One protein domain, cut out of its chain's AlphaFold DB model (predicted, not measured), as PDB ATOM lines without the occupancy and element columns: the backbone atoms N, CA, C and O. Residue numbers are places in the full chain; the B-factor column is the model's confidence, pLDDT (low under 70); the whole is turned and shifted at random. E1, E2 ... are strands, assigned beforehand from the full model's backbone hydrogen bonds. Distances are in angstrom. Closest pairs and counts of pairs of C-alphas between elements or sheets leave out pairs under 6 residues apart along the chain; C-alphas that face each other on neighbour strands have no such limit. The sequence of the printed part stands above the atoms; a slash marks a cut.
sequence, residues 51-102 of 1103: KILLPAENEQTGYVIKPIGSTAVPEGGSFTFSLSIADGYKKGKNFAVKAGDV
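What this domain is: This is residues 51 to 102 of the 1103 residues of an uncharacterized protein of Sarcina sp. DSM 11001 (UniProt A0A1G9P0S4). A long, narrow ribbon of two antiparallel strands, E2 and E4, forms the backbone of a loose, elongated piece, with the first stretch of the printed part, residues 51 to 62, running beside it from one end towards the other. Beyond the far end of E4 the long strand E5 turns away from the ribbon, bends sharply at residue 93 and folds back, with a gap between its returning part and the ribbon, while the short strands E1 and E3 come near each other at the opposite end. The printed part has 52 residues with no named helix and five named strands, in the order E1, E2, E3, E4, E5, and its class is all strand. The one sheet has the order E2 - E4, antiparallel, and E1, E3 and E5 pair with no named strand. The whole is loose, with a radius of gyration of the C-alphas of 12.6 A, and the C-alphas span 38 by 20 by 14 A.

Where its parts are: E1 is residues 51 to 53, 6.3 A from first to last C-alpha, and begins at C-alpha 51, at (-28.489, -36.942, 43.354). E2 is residues 63 to 68, from Tyr 63 to Ile 68, with a length of 16.1 A; C-alpha 63 stands at (-33.350, -16.129, 43.199). E3 is residues 72 to 74, from Ala 72 to Pro 74, and measures 7.0 A. E4 is residues 79 to 85, from Phe 79 to Ile 85, with a length of 19.9 A. E5 is residues 89 to 99, the longest strand by residues, with 11 residues and 22.0 A between its first and last C-alphas; it ends at C-alpha 99, at (-29.593, -28.954, 52.315). E5 bends by 97 degrees at residue 93.

How they stand to each other: E2 and E4 are antiparallel neighbours, with 154 degrees between their N-to-C directions. Among the C-alphas that face each other are those of Tyr 63 and Ile 85, 4.3 A apart, and those of Pro 67 and Phe 81, 4.4 A apart. Across the pair, N 64 and O 84 are within hydrogen-bond range at 2.8 A, and so are N 82 and O 66 at 2.9 A. E3 has 1 pair of C-alphas within 8 A of E4, those of Val 73 and Phe 79, 7.1 A apart. E1 and E3 have 4 such pairs, the closest being the C-alphas of Lys 51 and Ala 72, 5.0 A apart. E1 and E4 are only just apart, with 8.2 A between their closest C-alphas. E1 and E2 are apart, and so are E2 and E3. E5 has 1 pair of C-alphas within 8 A with E4, those of Ile 85 and Lys 91, 7.8 A apart; the centres of these two strands are 12.9 A apart. E2 and E5 also have 1 such pair, the C-alphas of Tyr 63 and Tyr 89, 7.8 A apart. E5 is apart from E1 and from E3.

The domain as a whole: The two C-alphas farthest apart are those of Glu 75 and Gly 88, 38.3 A. The first and last printed C-alphas, those of Lys 51 and Val 102, are 16.4 A apart. The printed part runs from residue 51 to residue 102 of a full chain of 1103 residues and has no cut. The links from E2 to E3, from E3 to E4 and from E4 to E5 are tight, while the link from E1 to E2, with 9 residues, is short; no link is long. The mean pLDDT of the printed part is 80.9, and the model's confidence is low, under 70, at residues 56 to 61, which lie in the link from E1 to E2.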
ATOM      1  N   LYS A  51     -27.910 -38.037  44.133       79.56
ATOM      2  CA  LYS A  51     -28.489 -36.942  43.354       79.56
ATOM      3  C   LYS A  51     -28.760 -35.721  44.228       79.56
ATOM      4  O   LYS A  51     -29.511 -35.802  45.203       79.56
ATOM      5  N   ILE A  52     -28.238 -34.572  43.803       83.06
ATOM      6  CA  ILE A  52     -28.656 -33.269  44.322       83.06
ATOM      7  C   ILE A  52     -29.889 -32.782  43.552       83.06
ATOM      8  O   ILE A  52     -29.898 -32.746  42.318       83.06
ATOM      9  N   LEU A  53     -30.941 -32.412  44.280       82.81
ATOM     10  CA  LEU A  53     -32.133 -31.761  43.747       82.81
ATOM     11  C   LEU A  53     -32.052 -30.262  44.038       82.81
ATOM     12  O   LEU A  53     -32.060 -29.844  45.194       82.81
ATOM     13  N   LEU A  54     -31.974 -29.459  42.980       84.50
ATOM     14  CA  LEU A  54     -32.045 -28.001  43.056       84.50
ATOM     15  C   LEU A  54     -33.488 -27.538  42.776       84.50
ATOM     16  O   LEU A  54     -34.197 -28.223  42.030       84.50
ATOM     17  N   PRO A  55     -33.930 -26.389  43.321       78.44
ATOM     18  CA  PRO A  55     -35.173 -25.746  42.907       78.44
ATOM     19  C   PRO A  55     -35.179 -25.488  41.395       78.44
ATOM     20  O   PRO A  55     -34.149 -25.136  40.820       78.44
ATOM     21  N   ALA A  56     -36.335 -25.646  40.751       66.25
ATOM     22  CA  ALA A  56     -36.486 -25.276  39.346       66.25
ATOM     23  C   ALA A  56     -36.397 -23.748  39.186       66.25
ATOM     24  O   ALA A  56     -37.011 -23.015  39.965       66.25
ATOM     25  N   GLU A  57     -35.669 -23.272  38.170       64.94
ATOM     26  CA  GLU A  57     -35.610 -21.842  37.850       64.94
ATOM     27  C   GLU A  57     -37.021 -21.326  37.506       64.94
ATOM     28  O   GLU A  57     -37.678 -21.809  36.584       64.94
ATOM     29  N   ASN A  58     -37.499 -20.353  38.284       59.81
ATOM     30  CA  ASN A  58     -38.803 -19.714  38.126       59.81
ATOM     31  C   ASN A  58     -38.666 -18.231  38.495       59.81
ATOM     32  O   ASN A  58     -38.324 -17.903  39.634       59.81
ATOM     33  N   GLU A  59     -38.980 -17.344  37.550       56.88
ATOM     34  CA  GLU A  59     -38.858 -15.879  37.663       56.88
ATOM     35  C   GLU A  59     -39.645 -15.275  38.849       56.88
ATOM     36  O   GLU A  59     -39.350 -14.170  39.310       56.88
ATOM     37  N   GLN A  60     -40.628 -16.005  39.387       58.69
ATOM     38  CA  GLN A  60     -41.416 -15.597  40.554       58.69
ATOM     39  C   GLN A  60     -40.731 -15.865  41.907       58.69
ATOM     40  O   GLN A  60     -41.180 -15.331  42.918       58.69
ATOM     41  N   THR A  61     -39.664 -16.671  41.958       69.94
ATOM     42  CA  THR A  61     -38.996 -17.049  43.227       69.94
ATOM     43  C   THR A  61     -37.986 -16.019  43.733       69.94
ATOM     44  O   THR A  61     -37.647 -16.023  44.915       69.94
ATOM     45  N   GLY A  62     -37.510 -15.127  42.860       78.50
ATOM     46  CA  GLY A  62     -36.592 -14.045  43.224       78.50
ATOM     47  C   GLY A  62     -35.133 -14.446  43.446       78.50
ATOM     48  O   GLY A  62     -34.347 -13.622  43.910       78.50
ATOM     49  N   TYR A  63     -34.740 -15.676  43.117       85.38
ATOM     50  CA  TYR A  63     -33.350 -16.129  43.199       85.38
ATOM     51  C   TYR A  63     -33.007 -17.129  42.091       85.38
ATOM     52  O   TYR A  63     -33.881 -17.741  41.482       85.38
ATOM     53  N   VAL A  64     -31.709 -17.301  41.841       82.69
ATOM     54  CA  VAL A  64     -31.153 -18.227  40.851       82.69
ATOM     55  C   VAL A  64     -30.050 -19.050  41.512       82.69
ATOM     56  O   VAL A  64     -29.137 -18.485  42.117       82.69
ATOM     57  N   ILE A  65     -30.121 -20.377  41.388       86.12
ATOM     58  CA  ILE A  65     -29.086 -21.307  41.859       86.12
ATOM     59  C   ILE A  65     -28.424 -21.960  40.653       86.12
ATOM     60  O   ILE A  65     -29.118 -22.509  39.800       86.12
ATOM     61  N   LYS A  66     -27.088 -21.962  40.603       84.44
ATOM     62  CA  LYS A  66     -26.328 -22.637  39.541       84.44
ATOM     63  C   LYS A  66     -25.353 -23.658  40.135       84.44
ATOM     64  O   LYS A  66     -24.586 -23.302  41.031       84.44
ATOM     65  N   PRO A  67     -25.359 -24.923  39.670       88.62
ATOM     66  CA  PRO A  67     -24.408 -25.928  40.129       88.62
ATOM     67  C   PRO A  67     -22.983 -25.550  39.702       88.62
ATOM     68  O   PRO A  67     -22.759 -25.155  38.558       88.62
ATOM     69  N   ILE A  68     -22.010 -25.709  40.601       84.44
ATOM     70  CA  ILE A  68     -20.584 -25.557  40.298       84.44
ATOM     71  C   ILE A  68     -19.986 -26.967  40.228       84.44
ATOM     72  O   ILE A  68     -19.421 -27.483  41.187       84.44
ATOM     73  N   GLY A  69     -20.178 -27.612  39.074       78.31
ATOM     74  CA  GLY A  69     -19.787 -29.000  38.817       78.31
ATOM     75  C   GLY A  69     -20.980 -29.938  38.600       78.31
ATOM     76  O   GLY A  69     -22.083 -29.504  38.268       78.31
ATOM     77  N   SER A  70     -20.745 -31.243  38.755       76.31
ATOM     78  CA  SER A  70     -21.769 -32.284  38.587       76.31
ATOM     79  C   SER A  70     -22.778 -32.293  39.741       76.31
ATOM     80  O   SER A  70     -22.394 -32.235  40.904       76.31
ATOM     81  N   THR A  71     -24.069 -32.447  39.428       76.56
ATOM     82  CA  THR A  71     -25.146 -32.698  40.411       76.56
ATOM     83  C   THR A  71     -25.329 -34.181  40.758       76.56
ATOM     84  O   THR A  71     -26.117 -34.511  41.647       76.56
ATOM     85  N   ALA A  72     -24.602 -35.072  40.075       75.44
ATOM     86  CA  ALA A  72     -24.386 -36.457  40.479       75.44
ATOM     87  C   ALA A  72     -23.035 -36.543  41.204       75.44
ATOM     88  O   ALA A  72     -22.000 -36.227  40.608       75.44
ATOM     89  N   VAL A  73     -23.052 -36.929  42.481       78.94
ATOM     90  CA  VAL A  73     -21.887 -36.876  43.380       78.94
ATOM     91  C   VAL A  73     -21.706 -38.239  44.062       78.94
ATOM     92  O   VAL A  73     -22.688 -38.776  44.575       78.94
ATOM     93  N   PRO A  74     -20.496 -38.831  44.076       76.94
ATOM     94  CA  PRO A  74     -20.256 -40.107  44.750       76.94
ATOM     95  C   PRO A  74     -20.417 -39.987  46.272       76.94
ATOM     96  O   PRO A  74     -20.306 -38.898  46.843       76.94
ATOM     97  N   GLU A  75     -20.654 -41.116  46.939       76.62
ATOM     98  CA  GLU A  75     -20.786 -41.172  48.396       76.62
ATOM     99  C   GLU A  75     -19.565 -40.574  49.118       76.62
ATOM    100  O   GLU A  75     -18.413 -40.870  48.808       76.62
ATOM    101  N   GLY A  76     -19.831 -39.685  50.078       73.69
ATOM    102  CA  GLY A  76     -18.815 -38.937  50.817       73.69
ATOM    103  C   GLY A  76     -18.254 -37.707  50.089       73.69
ATOM    104  O   GLY A  76     -17.537 -36.930  50.719       73.69
ATOM    105  N   GLY A  77     -18.597 -37.484  48.816       82.94
ATOM    106  CA  GLY A  77     -18.193 -36.300  48.052       82.94
ATOM    107  C   GLY A  77     -18.855 -35.000  48.531       82.94
ATOM    108  O   GLY A  77     -19.800 -35.012  49.320       82.94
ATOM    109  N   SER A  78     -18.364 -33.861  48.045       85.62
ATOM    110  CA  SER A  78     -18.934 -32.528  48.299       85.62
ATOM    111  C   SER A  78     -19.578 -31.941  47.045       85.62
ATOM    112  O   SER A  78     -19.112 -32.193  45.935       85.62
ATOM    113  N   PHE A  79     -20.599 -31.102  47.222       91.19
ATOM    114  CA  PHE A  79     -21.245 -30.357  46.137       91.19
ATOM    115  C   PHE A  79     -21.226 -28.859  46.429       91.19
ATOM    116  O   PHE A  79     -21.592 -28.456  47.529       91.19
ATOM    117  N   THR A  80     -20.875 -28.039  45.442       88.81
ATOM    118  CA  THR A  80     -20.884 -26.577  45.564       88.81
ATOM    119  C   THR A  80     -21.832 -25.979  44.531       88.81
ATOM    120  O   THR A  80     -21.914 -26.441  43.391       88.81
ATOM    121  N   PHE A  81     -22.554 -24.931  44.914       91.38
ATOM    122  CA  PHE A  81     -23.397 -24.147  44.015       91.38
ATOM    123  C   PHE A  81     -23.229 -22.654  44.286       91.38
ATOM    124  O   PHE A  81     -22.876 -22.254  45.397       91.38
ATOM    125  N   SER A  82     -23.498 -21.823  43.280       89.19
ATOM    126  CA  SER A  82     -23.706 -20.396  43.495       89.19
ATOM    127  C   SER A  82     -25.185 -20.073  43.666       89.19
ATOM    128  O   SER A  82     -26.051 -20.691  43.044       89.19
ATOM    129  N   LEU A  83     -25.457 -19.082  44.509       91.06
ATOM    130  CA  LEU A  83     -26.755 -18.456  44.704       91.06
ATOM    131  C   LEU A  83     -26.625 -16.963  44.392       91.06
ATOM    132  O   LEU A  83     -25.789 -16.271  44.974       91.06
ATOM    133  N   SER A  84     -27.494 -16.474  43.514       87.44
ATOM    134  CA  SER A  84     -27.683 -15.048  43.247       87.44
ATOM    135  C   SER A  84     -29.133 -14.678  43.538       87.44
ATOM    136  O   SER A  84     -30.050 -15.398  43.139       87.44
ATOM    137  N   ILE A  85     -29.359 -13.555  44.216       86.50
ATOM    138  CA  ILE A  85     -30.698 -12.963  44.326       86.50
ATOM    139  C   ILE A  85     -30.985 -12.198  43.026       86.50
ATOM    140  O   ILE A  85     -30.076 -11.592  42.458       86.50
ATOM    141  N   ALA A  86     -32.215 -12.273  42.522       81.94
ATOM    142  CA  ALA A  86     -32.617 -11.610  41.284       81.94
ATOM    143  C   ALA A  86     -32.925 -10.119  41.508       81.94
ATOM    144  O   ALA A  86     -33.349  -9.720  42.594       81.94
ATOM    145  N   ASP A  87     -32.767  -9.305  40.460       76.50
ATOM    146  CA  ASP A  87     -33.096  -7.878  40.507       76.50
ATOM    147  C   ASP A  87     -34.560  -7.654  40.927       76.50
ATOM    148  O   ASP A  87     -35.484  -8.283  40.407       76.50
ATOM    149  N   GLY A  88     -34.776  -6.748  41.884       75.12
ATOM    150  CA  GLY A  88     -36.095  -6.524  42.489       75.12
ATOM    151  C   GLY A  88     -36.459  -7.496  43.621       75.12
ATOM    152  O   GLY A  88     -37.636  -7.604  43.964       75.12
ATOM    153  N   TYR A  89     -35.485  -8.200  44.204       84.12
ATOM    154  CA  TYR A  89     -35.649  -9.015  45.412       84.12
ATOM    155  C   TYR A  89     -34.465  -8.823  46.376       84.12
ATOM    156  O   TYR A  89     -33.388  -8.370  45.989       84.12
ATOM    157  N   LYS A  90     -34.645  -9.185  47.652       83.38
ATOM    158  CA  LYS A  90     -33.580  -9.193  48.668       83.38
ATOM    159  C   LYS A  90     -33.748 -10.312  49.694       83.38
ATOM    160  O   LYS A  90     -34.781 -10.972  49.769       83.38
ATOM    161  N   LYS A  91     -32.717 -10.500  50.518       88.44
ATOM    162  CA  LYS A  91     -32.751 -11.398  51.677       88.44
ATOM    163  C   LYS A  91     -33.618 -10.795  52.783       88.44
ATOM    164  O   LYS A  91     -33.327  -9.703  53.268       88.44
ATOM    165  N   GLY A  92     -34.674 -11.509  53.146       80.00
ATOM    166  CA  GLY A  92     -35.607 -11.160  54.208       80.00
ATOM    167  C   GLY A  92     -35.153 -11.578  55.602       80.00
ATOM    168  O   GLY A  92     -34.114 -12.220  55.770       80.00
ATOM    169  N   LYS A  93     -35.966 -11.276  56.624       78.62
ATOM    170  CA  LYS A  93     -35.640 -11.630  58.027       78.62
ATOM    171  C   LYS A  93     -35.507 -13.139  58.262       78.62
ATOM    172  O   LYS A  93     -34.721 -13.551  59.107       78.62
ATOM    173  N   ASN A  94     -36.235 -13.942  57.487       81.00
ATOM    174  CA  ASN A  94     -36.227 -15.406  57.557       81.00
ATOM    175  C   ASN A  94     -35.390 -16.041  56.426       81.00
ATOM    176  O   ASN A  94     -35.678 -17.164  55.997       81.00
ATOM    177  N   PHE A  95     -34.403 -15.314  55.883       90.44
ATOM    178  CA  PHE A  95     -33.556 -15.831  54.810       90.44
ATOM    179  C   PHE A  95     -32.709 -17.018  55.286       90.44
ATOM    180  O   PHE A  95     -31.912 -16.891  56.216       90.44
ATOM    181  N   ALA A  96     -32.845 -18.160  54.611       89.06
ATOM    182  CA  ALA A  96     -32.027 -19.339  54.865       89.06
ATOM    183  C   ALA A  96     -31.815 -20.154  53.586       89.06
ATOM    184  O   ALA A  96     -32.716 -20.284  52.757       89.06
ATOM    185  N   VAL A  97     -30.629 -20.751  53.473       91.00
ATOM    186  CA  VAL A  97     -30.296 -21.777  52.481       91.00
ATOM    187  C   VAL A  97     -30.143 -23.092  53.237       91.00
ATOM    188  O   VAL A  97     -29.429 -23.134  54.241       91.00
ATOM    189  N   LYS A  98     -30.805 -24.160  52.792       90.44
ATOM    190  CA  LYS A  98     -30.710 -25.485  53.420       90.44
ATOM    191  C   LYS A  98     -30.384 -26.590  52.427       90.44
ATOM    192  O   LYS A  98     -30.715 -26.484  51.247       90.44
ATOM    193  N   ALA A  99     -29.796 -27.660  52.951       88.06
ATOM    194  CA  ALA A  99     -29.593 -28.954  52.315       88.06
ATOM    195  C   ALA A  99     -30.290 -30.019  53.180       88.06
ATOM    196  O   ALA A  99     -29.774 -30.411  54.229       88.06
ATOM    197  N   GLY A 100     -31.503 -30.426  52.793       85.12
ATOM    198  CA  GLY A 100     -32.426 -31.091  53.719       85.12
ATOM    199  C   GLY A 100     -32.704 -30.199  54.936       85.12
ATOM    200  O   GLY A 100     -32.961 -29.004  54.787       85.12
ATOM    201  N   ASP A 101     -32.593 -30.751  56.143       81.12
ATOM    202  CA  ASP A 101     -32.771 -29.994  57.391       81.12
ATOM    203  C   ASP A 101     -31.566 -29.107  57.765       81.12
ATOM    204  O   ASP A 101     -31.698 -28.193  58.584       81.12
ATOM    205  N   VAL A 102     -30.394 -29.332  57.158       82.62
ATOM    206  CA  VAL A 102     -29.148 -28.633  57.502       82.62
ATOM    207  C   VAL A 102     -29.130 -27.231  56.897       82.62
ATOM    208  O   VAL A 102     -29.109 -27.074  55.678       82.62
TER     209      VAL A 102